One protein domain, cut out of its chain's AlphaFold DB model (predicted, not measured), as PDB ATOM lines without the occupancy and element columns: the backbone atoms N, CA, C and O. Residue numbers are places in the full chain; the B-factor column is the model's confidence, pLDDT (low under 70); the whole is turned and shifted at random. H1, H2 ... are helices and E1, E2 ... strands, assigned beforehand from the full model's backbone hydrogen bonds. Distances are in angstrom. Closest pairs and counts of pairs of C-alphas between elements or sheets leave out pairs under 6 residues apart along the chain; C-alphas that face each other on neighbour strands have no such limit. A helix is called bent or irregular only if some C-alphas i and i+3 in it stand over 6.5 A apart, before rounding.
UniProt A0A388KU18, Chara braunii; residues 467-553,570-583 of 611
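What this domain is: This is residues 467 to 553 and 570 to 583 of the 611 residues of a protein of Chara braunii (UniProt A0A388KU18). One long helix, H2, makes the backbone of this domain, and H1 and H5 cross it on one side, H1 over its earlier half and H5 over its later half. H4 folds back beside the later half of H2, the short H3 lies near the same end, and the small strand E1 lies beside H1, away from H2. The printed part has 101 residues with five named helices and one named strand, in the order H1, H2, H3, H4, H5, E1, and its class is mostly helix. It is compact, with a radius of gyration of the C-alphas of 13.2 A and spans of 39 by 31 by 18 A.

Where its parts are: Find C-alpha 470 at (-13.824, 21.695, 278.173), where H1 begins; it covers residues 470 to 482, 18.0 A long. Next, look at C-alpha 490 at (-23.523, 18.508, 272.785): from there H2, residues 490 to 510, runs 30.1 A. H3, residues 512 to 518, spans 10.3 A and is irregular, with C-alphas 514 and 517 7.3 A apart. H4, residues 523 to 530, is also 10.3 A long, and H5, residues 539 to 549, is 15.4 A long. E1, residues 581 to 583, measures 6.7 A and ends at C-alpha 583, (-17.025, 25.435, 286.996).

How they stand to each other: Start at H2, the hub, which touches H1, H4 and H5. Its residues 493 to 501 touch residues 472 to 477 of H1, about perpendicular at 78 degrees; the closest C-alphas, of Phe 472 and Ala 497, are 4.6 A apart. Farther along, residues 500 to 508 of H2 touch H5, about perpendicular at 82 degrees, with the C-alphas of Val 504 and Met 544 closest at 5.5 A. Residues 501 to 509 of H2 touch H4 at a shallow tilt of 6 degrees, opposite ways; the closest C-alphas, of Val 505 and Val 527, are 6.3 A apart. The helix packing is mostly crossed, but only just: one of these three pairs is at a shallow tilt. H3 is close to H4 but not clearly touching, with the C-alphas of Glu 516 and Phe 523 closest at 6.3 A. E1 pairs with no named strand; its closest C-alpha to H1, that of Ile 581, is 5.3 A from that of Gly 478. H1 and H4 are apart. In H1, H2, H4 and H5 every O i to N i+4 pair is within hydrogen-bond range; in H3 it is 1 of 3, beside 2 of 4 O i to N i+3 pairs.

The domain as a whole: Look to Gly 484 and Gly 521 for the two C-alphas farthest apart, 39.5 A. Residues 554 to 569 are not printed, and C-alphas 553 and 570 are 5.7 A apart across the cut. Of the links that are printed whole, none is long. The mean pLDDT of the printed part is 95.6, and no printed residue is under 70.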
ATOM      1  N   ASP A 467     -12.657  17.402 274.702       92.38
ATOM      2  CA  ASP A 467     -12.302  17.635 273.286       92.38
ATOM      3  C   ASP A 467     -11.385  18.857 273.053       92.38
ATOM      4  O   ASP A 467     -11.326  19.403 271.951       92.38
ATOM      5  N   GLY A 468     -10.705  19.326 274.105       92.81
ATOM      6  CA  GLY A 468      -9.928  20.570 274.107       92.81
ATOM      7  C   GLY A 468     -10.772  21.848 274.230       92.81
ATOM      8  O   GLY A 468     -10.209  22.938 274.306       92.81
ATOM      9  N   ARG A 469     -12.110  21.742 274.300       96.69
ATOM     10  CA  ARG A 469     -13.019  22.870 274.586       96.69
ATOM     11  C   ARG A 469     -13.581  22.872 276.007       96.69
ATOM     12  O   ARG A 469     -14.423  23.716 276.289       96.69
ATOM     13  N   CYS A 470     -13.178  21.944 276.878       97.56
ATOM     14  CA  CYS A 470     -13.824  21.695 278.173       97.56
ATOM     15  C   CYS A 470     -14.089  22.971 278.993       97.56
ATOM     16  O   CYS A 470     -15.231  23.198 279.383       97.56
ATOM     17  N   LEU A 471     -13.101  23.867 279.130       98.31
ATOM     18  CA  LEU A 471     -13.280  25.177 279.770       98.31
ATOM     19  C   LEU A 471     -14.412  26.000 279.128       98.31
ATOM     20  O   LEU A 471     -15.371  26.380 279.796       98.31
ATOM     21  N   PHE A 472     -14.319  26.261 277.822       98.50
ATOM     22  CA  PHE A 472     -15.279  27.092 277.091       98.50
ATOM     23  C   PHE A 472     -16.683  26.470 277.062       98.50
ATOM     24  O   PHE A 472     -17.671  27.188 277.203       98.50
ATOM     25  N   ARG A 473     -16.781  25.138 276.949       98.25
ATOM     26  CA  ARG A 473     -18.038  24.383 277.079       98.25
ATOM     27  C   ARG A 473     -18.640  24.557 278.470       98.25
ATOM     28  O   ARG A 473     -19.826  24.860 278.568       98.25
ATOM     29  N   ALA A 474     -17.841  24.406 279.527       98.19
ATOM     30  CA  ALA A 474     -18.303  24.531 280.905       98.19
ATOM     31  C   ALA A 474     -18.788  25.956 281.218       98.19
ATOM     32  O   ALA A 474     -19.883  26.133 281.755       98.19
ATOM     33  N   VAL A 475     -18.036  26.981 280.804       98.31
ATOM     34  CA  VAL A 475     -18.423  28.390 280.980       98.31
ATOM     35  C   VAL A 475     -19.679  28.731 280.166       98.31
ATOM     36  O   VAL A 475     -20.627  29.285 280.722       98.31
ATOM     37  N   ALA A 476     -19.753  28.352 278.884       98.00
ATOM     38  CA  ALA A 476     -20.916  28.636 278.035       98.00
ATOM     39  C   ALA A 476     -22.187  27.884 278.480       98.00
ATOM     40  O   ALA A 476     -23.290  28.440 278.453       98.00
ATOM     41  N   HIS A 477     -22.054  26.636 278.938       97.62
ATOM     42  CA  HIS A 477     -23.159  25.872 279.519       97.62
ATOM     43  C   HIS A 477     -23.596  26.463 280.869       97.62
ATOM     44  O   HIS A 477     -24.798  26.550 281.134       97.62
ATOM     45  N   GLY A 478     -22.657  26.908 281.709       96.62
ATOM     46  CA  GLY A 478     -22.956  27.620 282.950       96.62
ATOM     47  C   GLY A 478     -23.712  28.929 282.702       96.62
ATOM     48  O   GLY A 478     -24.729  29.169 283.349       96.62
ATOM     49  N   ALA A 479     -23.293  29.719 281.707       96.06
ATOM     50  CA  ALA A 479     -23.998  30.927 281.273       96.06
ATOM     51  C   ALA A 479     -25.439  30.623 280.819       96.06
ATOM     52  O   ALA A 479     -26.376  31.266 281.285       96.06
ATOM     53  N   CYS A 480     -25.648  29.578 280.004       95.38
ATOM     54  CA  CYS A 480     -26.994  29.163 279.587       95.38
ATOM     55  C   CYS A 480     -27.908  28.848 280.783       95.38
ATOM     56  O   CYS A 480     -29.036  29.335 280.832       95.38
ATOM     57  N   LEU A 481     -27.418  28.076 281.760       93.06
ATOM     58  CA  LEU A 481     -28.171  27.764 282.982       93.06
ATOM     59  C   LEU A 481     -28.463  29.019 283.819       93.06
ATOM     60  O   LEU A 481     -29.540  29.128 284.405       93.06
ATOM     61  N   ARG A 482     -27.515  29.962 283.874       91.19
ATOM     62  CA  ARG A 482     -27.642  31.231 284.604       91.19
ATOM     63  C   ARG A 482     -28.724  32.131 284.008       91.19
ATOM     64  O   ARG A 482     -29.494  32.726 284.756       91.19
ATOM     65  N   ASP A 483     -28.819  32.158 282.681       90.50
ATOM     66  CA  ASP A 483     -29.825  32.901 281.913       90.50
ATOM     67  C   ASP A 483     -31.198  32.184 281.873       90.50
ATOM     68  O   ASP A 483     -32.086  32.560 281.108       90.50
ATOM     69  N   GLY A 484     -31.387  31.119 282.665       89.19
ATOM     70  CA  GLY A 484     -32.635  30.350 282.742       89.19
ATOM     71  C   GLY A 484     -32.929  29.479 281.516       89.19
ATOM     72  O   GLY A 484     -34.031  28.940 281.394       89.19
ATOM     73  N   ARG A 485     -31.965  29.325 280.600       90.19
ATOM     74  CA  ARG A 485     -32.090  28.465 279.416       90.19
ATOM     75  C   ARG A 485     -31.902  26.999 279.820       90.19
ATOM     76  O   ARG A 485     -31.246  26.679 280.811       90.19
ATOM     77  N   LEU A 486     -32.463  26.093 279.021       90.25
ATOM     78  CA  LEU A 486     -32.207  24.659 279.169       90.25
ATOM     79  C   LEU A 486     -30.714  24.350 278.973       90.25
ATOM     80  O   LEU A 486     -30.014  25.062 278.248       90.25
ATOM     81  N   ALA A 487     -30.245  23.267 279.597       91.44
ATOM     82  CA  ALA A 487     -28.889  22.760 279.408       91.44
ATOM     83  C   ALA A 487     -28.614  22.518 277.905       91.44
ATOM     84  O   ALA A 487     -29.374  21.777 277.273       91.44
ATOM     85  N   PRO A 488     -27.579  23.142 277.306       95.38
ATOM     86  CA  PRO A 488     -27.296  22.996 275.885       95.38
ATOM     87  C   PRO A 488     -26.883  21.564 275.532       95.38
ATOM     88  O   PRO A 488     -26.075  20.931 276.218       95.38
ATOM     89  N   THR A 489     -27.407  21.077 274.408       96.19
ATOM     90  CA  THR A 489     -27.005  19.794 273.814       96.19
ATOM     91  C   THR A 489     -25.538  19.818 273.380       96.19
ATOM     92  O   THR A 489     -24.967  20.880 273.145       96.19
ATOM     93  N   GLU A 490     -24.931  18.647 273.193       94.50
ATOM     94  CA  GLU A 490     -23.523  18.508 272.785       94.50
ATOM     95  C   GLU A 490     -23.102  19.359 271.575       94.50
ATOM     96  O   GLU A 490     -22.033  19.973 271.578       94.50
ATOM     97  N   SER A 491     -23.950  19.459 270.543       96.44
ATOM     98  CA  SER A 491     -23.628  20.300 269.382       96.44
ATOM     99  C   SER A 491     -23.695  21.793 269.713       96.44
ATOM    100  O   SER A 491     -22.850  22.547 269.235       96.44
ATOM    101  N   GLN A 492     -24.651  22.211 270.549       97.06
ATOM    102  CA  GLN A 492     -24.782  23.600 271.000       97.06
ATOM    103  C   GLN A 492     -23.646  23.987 271.951       97.06
ATOM    104  O   GLN A 492     -23.121  25.087 271.845       97.06
ATOM    105  N   GLN A 493     -23.214  23.087 272.842       96.94
ATOM    106  CA  GLN A 493     -22.035  23.309 273.682       96.94
ATOM    107  C   GLN A 493     -20.786  23.562 272.838       96.94
ATOM    108  O   GLN A 493     -20.037  24.484 273.135       96.94
ATOM    109  N   ARG A 494     -20.566  22.767 271.782       97.06
ATOM    110  CA  ARG A 494     -19.439  22.943 270.857       97.06
ATOM    111  C   ARG A 494     -19.498  24.290 270.130       97.06
ATOM    112  O   ARG A 494     -18.487  24.978 270.058       97.06
ATOM    113  N   GLU A 495     -20.667  24.653 269.608       97.81
ATOM    114  CA  GLU A 495     -20.899  25.910 268.883       97.81
ATOM    115  C   GLU A 495     -20.697  27.135 269.790       97.81
ATOM    116  O   GLU A 495     -19.880  27.999 269.483       97.81
ATOM    117  N   LEU A 496     -21.349  27.156 270.957       98.06
ATOM    118  CA  LEU A 496     -21.223  28.231 271.946       98.06
ATOM    119  C   LEU A 496     -19.811  28.316 272.547       98.06
ATOM    120  O   LEU A 496     -19.354  29.409 272.868       98.06
ATOM    121  N   ALA A 497     -19.103  27.190 272.687       98.19
ATOM    122  CA  ALA A 497     -17.710  27.174 273.128       98.19
ATOM    123  C   ALA A 497     -16.769  27.799 272.091       98.19
ATOM    124  O   ALA A 497     -15.892  28.573 272.465       98.19
ATOM    125  N   ASP A 498     -16.955  27.504 270.801       98.19
ATOM    126  CA  ASP A 498     -16.138  28.084 269.728       98.19
ATOM    127  C   ASP A 498     -16.499  29.564 269.469       98.19
ATOM    128  O   ASP A 498     -15.617  30.369 269.159       98.19
ATOM    129  N   GLU A 499     -17.756  29.967 269.683       98.31
ATOM    130  CA  GLU A 499     -18.178  31.376 269.697       98.31
ATOM    131  C   GLU A 499     -17.545  32.147 270.872       98.31
ATOM    132  O   GLU A 499     -16.928  33.199 270.672       98.31
ATOM    133  N   LEU A 500     -17.648  31.609 272.095       98.62
ATOM    134  CA  LEU A 500     -17.062  32.199 273.302       98.62
ATOM    135  C   LEU A 500     -15.537  32.301 273.184       98.62
ATOM    136  O   LEU A 500     -14.984  33.354 273.481       98.62
ATOM    137  N   ARG A 501     -14.868  31.250 272.690       98.62
ATOM    138  CA  ARG A 501     -13.419  31.221 272.436       98.62
ATOM    139  C   ARG A 501     -12.973  32.380 271.549       98.62
ATOM    140  O   ARG A 501     -12.000  33.050 271.880       98.62
ATOM    141  N   ASN A 502     -13.682  32.656 270.452       98.50
ATOM    142  CA  ASN A 502     -13.327  33.780 269.581       98.50
ATOM    143  C   ASN A 502     -13.470  35.128 270.300       98.50
ATOM    144  O   ASN A 502     -12.514  35.899 270.312       98.50
ATOM    145  N   LYS A 503     -14.597  35.360 270.987       98.75
ATOM    146  CA  LYS A 503     -14.833  36.589 271.769       98.75
ATOM    147  C   LYS A 503     -13.809  36.788 272.893       98.75
ATOM    148  O   LYS A 503     -13.372  37.909 273.131       98.75
ATOM    149  N   VAL A 504     -13.406  35.708 273.563       98.62
ATOM    150  CA  VAL A 504     -12.362  35.702 274.600       98.62
ATOM    151  C   VAL A 504     -11.011  36.117 274.026       98.62
ATOM    152  O   VAL A 504     -10.330  36.941 274.629       98.62
ATOM    153  N   VAL A 505     -10.642  35.620 272.842       98.44
ATOM    154  CA  VAL A 505      -9.384  36.015 272.192       98.44
ATOM    155  C   VAL A 505      -9.443  37.440 271.622       98.44
ATOM    156  O   VAL A 505      -8.436  38.145 271.640       98.44
ATOM    157  N   ASP A 506     -10.609  37.908 271.173       98.62
ATOM    158  CA  ASP A 506     -10.801  39.313 270.790       98.62
ATOM    159  C   ASP A 506     -10.635  40.252 272.004       98.62
ATOM    160  O   ASP A 506      -9.985  41.294 271.900       98.62
ATOM    161  N   GLU A 507     -11.153  39.860 273.174       98.44
ATOM    162  CA  GLU A 507     -10.995  40.612 274.426       98.44
ATOM    163  C   GLU A 507      -9.552  40.543 274.970       98.44
ATOM    164  O   GLU A 507      -9.049  41.577 275.405       98.44
ATOM    165  N   LEU A 508      -8.843  39.404 274.850       97.56
ATOM    166  CA  LEU A 508      -7.395  39.299 275.130       97.56
ATOM    167  C   LEU A 508      -6.599  40.337 274.327       97.56
ATOM    168  O   LEU A 508      -5.815  41.090 274.899       97.56
ATOM    169  N   VAL A 509      -6.805  40.398 273.005       98.06
ATOM    170  CA  VAL A 509      -6.108  41.349 272.116       98.06
ATOM    171  C   VAL A 509      -6.443  42.794 272.495       98.06
ATOM    172  O   VAL A 509      -5.553  43.637 272.584       98.06
ATOM    173  N   LYS A 510      -7.718  43.078 272.780       98.25
ATOM    174  CA  LYS A 510      -8.192  44.394 273.232       98.25
ATOM    175  C   LYS A 510      -7.622  44.813 274.594       98.25
ATOM    176  O   LYS A 510      -7.447  46.008 274.822       98.25
ATOM    177  N   LYS A 511      -7.314  43.858 275.475       96.50
ATOM    178  CA  LYS A 511      -6.721  44.073 276.805       96.50
ATOM    179  C   LYS A 511      -5.224  43.748 276.876       96.50
ATOM    180  O   LYS A 511      -4.707  43.613 277.978       96.50
ATOM    181  N   ARG A 512      -4.505  43.659 275.744       96.50
ATOM    182  CA  ARG A 512      -3.094  43.212 275.667       96.50
ATOM    183  C   ARG A 512      -2.197  43.770 276.783       96.50
ATOM    184  O   ARG A 512      -1.561  42.993 277.483       96.50
ATOM    185  N   SER A 513      -2.223  45.080 277.036       94.56
ATOM    186  CA  SER A 513      -1.421  45.734 278.089       94.56
ATOM    187  C   SER A 513      -1.726  45.290 279.531       94.56
ATOM    188  O   SER A 513      -0.897  45.486 280.413       94.56
ATOM    189  N   GLU A 514      -2.904  44.721 279.792       90.88
ATOM    190  CA  GLU A 514      -3.305  44.184 281.098       90.88
ATOM    191  C   GLU A 514      -2.907  42.708 281.278       90.88
ATOM    192  O   GLU A 514      -2.765  42.261 282.417       90.88
ATOM    193  N   VAL A 515      -2.737  41.957 280.178       92.38
ATOM    194  CA  VAL A 515      -2.598  40.483 280.190       92.38
ATOM    195  C   VAL A 515      -1.259  39.947 279.677       92.38
ATOM    196  O   VAL A 515      -0.813  38.893 280.119       92.38
ATOM    197  N   GLU A 516      -0.585  40.661 278.773       93.75
ATOM    198  CA  GLU A 516       0.635  40.192 278.097       93.75
ATOM    199  C   GLU A 516       1.774  39.886 279.081       93.75
ATOM    200  O   GLU A 516       2.518  38.933 278.884       93.75
ATOM    201  N   TRP A 517       1.859  40.618 280.198       93.88
ATOM    202  CA  TRP A 517       2.904  40.432 281.211       93.88
ATOM    203  C   TRP A 517       2.832  39.095 281.977       93.88
ATOM    204  O   TRP A 517       3.811  38.741 282.636       93.88
ATOM    205  N   PHE A 518       1.711  38.361 281.908       91.31
ATOM    206  CA  PHE A 518       1.568  37.019 282.494       91.31
ATOM    207  C   PHE A 518       1.323  35.903 281.466       91.31
ATOM    208  O   PHE A 518       1.108  34.755 281.852       91.31
ATOM    209  N   ILE A 519       1.387  36.211 280.167       94.50
ATOM    210  CA  ILE A 519       1.313  35.215 279.094       94.50
ATOM    211  C   ILE A 519       2.733  34.734 278.770       94.50
ATOM    212  O   ILE A 519       3.622  35.520 278.453       94.50
ATOM    213  N   GLU A 520       2.963  33.426 278.870       90.19
ATOM    214  CA  GLU A 520       4.287  32.838 278.653       90.19
ATOM    215  C   GLU A 520       4.586  32.677 277.150       90.19
ATOM    216  O   GLU A 520       4.021  31.814 276.476       90.19
ATOM    217  N   GLY A 521       5.509  33.494 276.630       93.38
ATOM    218  CA  GLY A 521       5.999  33.430 275.249       93.38
ATOM    219  C   GLY A 521       5.629  34.659 274.415       93.38
ATOM    220  O   GLY A 521       5.509  35.761 274.936       93.38
ATOM    221  N   ASP A 522       5.487  34.470 273.102       96.56
ATOM    222  CA  ASP A 522       5.022  35.518 272.186       96.56
ATOM    223  C   ASP A 522       3.487  35.630 272.215       96.56
ATOM    224  O   ASP A 522       2.777  34.654 271.955       96.56
ATOM    225  N   PHE A 523       2.979  36.830 272.506       97.38
ATOM    226  CA  PHE A 523       1.548  37.091 272.671       97.38
ATOM    227  C   PHE A 523       0.743  36.831 271.392       97.38
ATOM    228  O   PHE A 523      -0.342  36.254 271.450       97.38
ATOM    229  N   ASP A 524       1.264  37.211 270.225       97.81
ATOM    230  CA  ASP A 524       0.536  37.070 268.962       97.81
ATOM    231  C   ASP A 524       0.477  35.595 268.509       97.81
ATOM    232  O   ASP A 524      -0.556  35.118 268.023       97.81
ATOM    233  N   THR A 525       1.528  34.817 268.790       97.75
ATOM    234  CA  THR A 525       1.536  33.349 268.687       97.75
ATOM    235  C   THR A 525       0.569  32.698 269.681       97.75
ATOM    236  O   THR A 525      -0.157  31.773 269.304       97.75
ATOM    237  N   TYR A 526       0.504  33.173 270.929       97.81
ATOM    238  CA  TYR A 526      -0.456  32.695 271.933       97.81
ATOM    239  C   TYR A 526      -1.904  32.922 271.472       97.81
ATOM    240  O   TYR A 526      -2.687  31.974 271.397       97.81
ATOM    241  N   VAL A 527      -2.230  34.144 271.042       97.88
ATOM    242  CA  VAL A 527      -3.520  34.532 270.444       97.88
ATOM    243  C   VAL A 527      -3.872  33.657 269.236       97.88
ATOM    244  O   VAL A 527      -4.984  33.128 269.156       97.88
ATOM    245  N   SER A 528      -2.929  33.441 268.311       97.88
ATOM    246  CA  SER A 528      -3.129  32.573 267.141       97.88
ATOM    247  C   SER A 528      -3.403  31.113 267.532       97.88
ATOM    248  O   SER A 528      -4.251  30.451 266.926       97.88
ATOM    249  N   ASN A 529      -2.736  30.608 268.573       97.38
ATOM    250  CA  ASN A 529      -2.985  29.271 269.103       97.38
ATOM    251  C   ASN A 529      -4.335  29.171 269.824       97.38
ATOM    252  O   ASN A 529      -5.046  28.190 269.605       97.38
ATOM    253  N   MET A 530      -4.735  30.160 270.625       97.69
ATOM    254  CA  MET A 530      -5.956  30.084 271.435       97.69
ATOM    255  C   MET A 530      -7.244  30.062 270.595       97.69
ATOM    256  O   MET A 530      -8.220  29.409 270.977       97.69
ATOM    257  N   ARG A 531      -7.236  30.669 269.396       97.19
ATOM    258  CA  ARG A 531      -8.350  30.556 268.427       97.19
ATOM    259  C   ARG A 531      -8.549  29.140 267.875       97.19
ATOM    260  O   ARG A 531      -9.635  28.839 267.382       97.19
ATOM    261  N   LYS A 532      -7.544  28.256 267.935       96.69
ATOM    262  CA  LYS A 532      -7.670  26.873 267.444       96.69
ATOM    263  C   LYS A 532      -8.609  26.096 268.384       96.69
ATOM    264  O   LYS A 532      -8.312  26.011 269.574       96.69
ATOM    265  N   PRO A 533      -9.711  25.485 267.900       92.44
ATOM    266  CA  PRO A 533     -10.765  24.955 268.778       92.44
ATOM    267  C   PRO A 533     -10.380  23.854 269.778       92.44
ATOM    268  O   PRO A 533     -11.157  23.557 270.679       92.44
ATOM    269  N   HIS A 534      -9.208  23.237 269.622       92.56
ATOM    270  CA  HIS A 534      -8.680  22.170 270.480       92.56
ATOM    271  C   HIS A 534      -7.575  22.644 271.445       92.56
ATOM    272  O   HIS A 534      -7.107  21.849 272.258       92.56
ATOM    273  N   THR A 535      -7.155  23.913 271.382       96.12
ATOM    274  CA  THR A 535      -6.215  24.493 272.355       96.12
ATOM    275  C   THR A 535      -6.896  24.612 273.714       96.12
ATOM    276  O   THR A 535      -8.009  25.140 273.803       96.12
ATOM    277  N   TRP A 536      -6.236  24.131 274.766       95.44
ATOM    278  CA  TRP A 536      -6.737  24.237 276.134       95.44
ATOM    279  C   TRP A 536      -6.638  25.692 276.604       95.44
ATOM    280  O   TRP A 536      -5.601  26.322 276.419       95.44
ATOM    281  N   GLY A 537      -7.714  26.213 277.191       95.88
ATOM    282  CA  GLY A 537      -7.716  27.506 277.880       95.88
ATOM    283  C   GLY A 537      -7.515  27.334 279.384       95.88
ATOM    284  O   GLY A 537      -7.787  26.256 279.921       95.88
ATOM    285  N   GLY A 538      -7.080  28.395 280.059       95.06
ATOM    286  CA  GLY A 538      -6.855  28.417 281.504       95.06
ATOM    287  C   GLY A 538      -7.258  29.745 282.147       95.06
ATOM    288  O   GLY A 538      -8.329  30.288 281.881       95.06
ATOM    289  N   GLU A 539      -6.401  30.256 283.029       95.12
ATOM    290  CA  GLU A 539      -6.634  31.479 283.811       95.12
ATOM    291  C   GLU A 539      -6.802  32.768 282.963       95.12
ATOM    292  O   GLU A 539      -7.732  33.530 283.254       95.12
ATOM    293  N   PRO A 540      -6.030  33.010 281.876       96.38
ATOM    294  CA  PRO A 540      -6.253  34.164 280.996       96.38
ATOM    295  C   PRO A 540      -7.641  34.119 280.332       96.38
ATOM    296  O   PRO A 540      -8.362  35.120 280.300       96.38
ATOM    297  N   GLU A 541      -8.058  32.936 279.872       97.94
ATOM    298  CA  GLU A 541      -9.366  32.709 279.251       97.94
ATOM    299  C   GLU A 541     -10.512  32.852 280.255       97.94
ATOM    300  O   GLU A 541     -11.564  33.379 279.894       97.94
ATOM    301  N   LEU A 542     -10.332  32.412 281.504       98.00
ATOM    302  CA  LEU A 542     -11.306  32.583 282.588       98.00
ATOM    303  C   LEU A 542     -11.538  34.064 282.908       98.00
ATOM    304  O   LEU A 542     -12.687  34.514 282.939       98.00
ATOM    305  N   LEU A 543     -10.459  34.836 283.074       96.75
ATOM    306  CA  LEU A 543     -10.540  36.270 283.338       96.75
ATOM    307  C   LEU A 543     -11.245  36.999 282.184       96.75
ATOM    308  O   LEU A 543     -12.245  37.685 282.408       96.75
ATOM    309  N   MET A 544     -10.810  36.786 280.938       98.12
ATOM    310  CA  MET A 544     -11.445  37.418 279.776       98.12
ATOM    311  C   MET A 544     -12.883  36.927 279.537       98.12
ATOM    312  O   MET A 544     -13.730  37.721 279.131       98.12
ATOM    313  N   SER A 545     -13.215  35.668 279.855       98.38
ATOM    314  CA  SER A 545     -14.599  35.165 279.796       98.38
ATOM    315  C   SER A 545     -15.531  35.962 280.706       98.38
ATOM    316  O   SER A 545     -16.659  36.259 280.308       98.38
ATOM    317  N   SER A 546     -15.066  36.367 281.894       97.50
ATOM    318  CA  SER A 546     -15.867  37.200 282.797       97.50
ATOM    319  C   SER A 546     -16.171  38.584 282.201       97.50
ATOM    320  O   SER A 546     -17.314  39.040 282.267       97.50
ATOM    321  N   HIS A 547     -15.204  39.212 281.515       97.31
ATOM    322  CA  HIS A 547     -15.384  40.496 280.823       97.31
ATOM    323  C   HIS A 547     -16.261  40.398 279.561       97.31
ATOM    324  O   HIS A 547     -17.053  41.306 279.290       97.31
ATOM    325  N   VAL A 548     -16.137  39.306 278.795       98.06
ATOM    326  CA  VAL A 548     -16.952  39.026 277.596       98.06
ATOM    327  C   VAL A 548     -18.418  38.814 277.969       98.06
ATOM    328  O   VAL A 548     -19.305  39.350 277.307       98.06
ATOM    329  N   LEU A 549     -18.677  38.046 279.029       96.94
ATOM    330  CA  LEU A 549     -20.032  37.696 279.457       96.94
ATOM    331  C   LEU A 549     -20.657  38.741 280.400       96.94
ATOM    332  O   LEU A 549     -21.881  38.799 280.504       96.94
ATOM    333  N   ARG A 550     -19.840  39.562 281.080       96.19
ATOM    334  CA  ARG A 550     -20.233  40.446 282.203       96.19
ATOM    335  C   ARG A 550     -20.854  39.663 283.362       96.19
ATOM    336  O   ARG A 550     -21.925  39.990 283.876       96.19
ATOM    337  N   MET A 551     -20.181  38.579 283.739       94.88
ATOM    338  CA  MET A 551     -20.622  37.624 284.759       94.88
ATOM    339  C   MET A 551     -19.423  37.219 285.616       94.88
ATOM    340  O   MET A 551     -18.366  36.950 285.041       94.88
ATOM    341  N   PRO A 552     -19.554  37.111 286.950       96.50
ATOM    342  CA  PRO A 552     -18.497  36.507 287.738       96.50
ATOM    343  C   PRO A 552     -18.416  35.002 287.460       96.50
ATOM    344  O   PRO A 552     -19.434  34.334 287.230       96.50
ATOM    345  N   ILE A 553     -17.200  34.467 287.521       97.81
ATOM    346  CA  ILE A 553     -16.912  33.041 287.352       97.81
ATOM    347  C   ILE A 553     -16.202  32.541 288.611       97.81
ATOM    348  O   ILE A 553     -15.213  33.132 289.035       97.81
ATOM    349  N   GLU A 570     -11.980  33.243 291.978       95.75
ATOM    350  CA  GLU A 570     -13.105  34.026 291.472       95.75
ATOM    351  C   GLU A 570     -12.560  35.020 290.439       95.75
ATOM    352  O   GLU A 570     -11.460  35.545 290.609       95.75
ATOM    353  N   TYR A 571     -13.338  35.285 289.393       96.12
ATOM    354  CA  TYR A 571     -13.046  36.252 288.332       96.12
ATOM    355  C   TYR A 571     -14.274  37.123 288.100       96.12
ATOM    356  O   TYR A 571     -15.397  36.655 288.311       96.12
ATOM    357  N   GLY A 572     -14.090  38.353 287.622       95.06
ATOM    358  CA  GLY A 572     -15.203  39.261 287.351       95.06
ATOM    359  C   GLY A 572     -15.852  39.820 288.621       95.06
ATOM    360  O   GLY A 572     -17.069  39.993 288.658       95.06
ATOM    361  N   GLN A 573     -15.073  40.050 289.686       93.44
ATOM    362  CA  GLN A 573     -15.549  40.593 290.965       93.44
ATOM    363  C   GLN A 573     -16.157  42.004 290.849       93.44
ATOM    364  O   GLN A 573     -16.824  42.445 291.785       93.44
ATOM    365  N   GLU A 574     -15.928  42.704 289.734       92.62
ATOM    366  CA  GLU A 574     -16.560  43.978 289.381       92.62
ATOM    367  C   GLU A 574     -18.013  43.830 288.881       92.62
ATOM    368  O   GLU A 574     -18.739  44.821 288.792       92.62
ATOM    369  N   TYR A 575     -18.459  42.606 288.574       93.31
ATOM    370  CA  TYR A 575     -19.858  42.281 288.271       93.31
ATOM    371  C   TYR A 575     -20.606  41.852 289.545       93.31
ATOM    372  O   TYR A 575     -19.992  41.554 290.570       93.31
ATOM    373  N   SER A 576     -21.949  41.811 289.511       86.12
ATOM    374  CA  SER A 576     -22.701  41.351 290.691       86.12
ATOM    375  C   SER A 576     -22.309  39.921 291.048       86.12
ATOM    376  O   SER A 576     -22.376  39.037 290.196       86.12
ATOM    377  N   LYS A 577     -21.977  39.701 292.325       80.62
ATOM    378  CA  LYS A 577     -21.627  38.398 292.913       80.62
ATOM    379  C   LYS A 577     -22.812  37.426 292.999       80.62
ATOM    380  O   LYS A 577     -22.639  36.278 293.413       80.62
ATOM    381  N   ASP A 578     -24.010  37.868 292.625       85.75
ATOM    382  CA  ASP A 578     -25.201  37.030 292.576       85.75
ATOM    383  C   ASP A 578     -25.127  36.006 291.437       85.75
ATOM    384  O   ASP A 578     -24.874  36.337 290.279       85.75
ATOM    385  N   ASN A 579     -25.427  34.749 291.772       87.44
ATOM    386  CA  ASN A 579     -25.556  33.638 290.823       87.44
ATOM    387  C   ASN A 579     -24.361  33.492 289.839       87.44
ATOM    388  O   ASN A 579     -24.569  33.559 288.627       87.44
ATOM    389  N   PRO A 580     -23.115  33.301 290.322       94.75
ATOM    390  CA  PRO A 580     -21.942  33.177 289.455       94.75
ATOM    391  C   PRO A 580     -22.006  31.944 288.550       94.75
ATOM    392  O   PRO A 580     -22.611  30.928 288.902       94.75
ATOM    393  N   ILE A 581     -21.309  32.009 287.413       96.88
ATOM    394  CA  ILE A 581     -20.983  30.811 286.634       96.88
ATOM    395  C   ILE A 581     -20.026  29.975 287.484       96.88
ATOM    396  O   ILE A 581     -18.946  30.442 287.833       96.88
ATOM    397  N   MET A 582     -20.403  28.744 287.820       96.50
ATOM    398  CA  MET A 582     -19.545  27.846 288.589       96.50
ATOM    399  C   MET A 582     -19.004  26.744 287.677       96.50
ATOM    400  O   MET A 582     -19.767  26.078 286.973       96.50
ATOM    401  N   VAL A 583     -17.691  26.529 287.714       97.69
ATOM    402  CA  VAL A 583     -17.025  25.435 286.996       97.69
ATOM    403  C   VAL A 583     -16.188  24.605 287.962       97.69
ATOM    404  O   VAL A 583     -15.625  25.129 288.925       97.69
TER     405      VAL A 583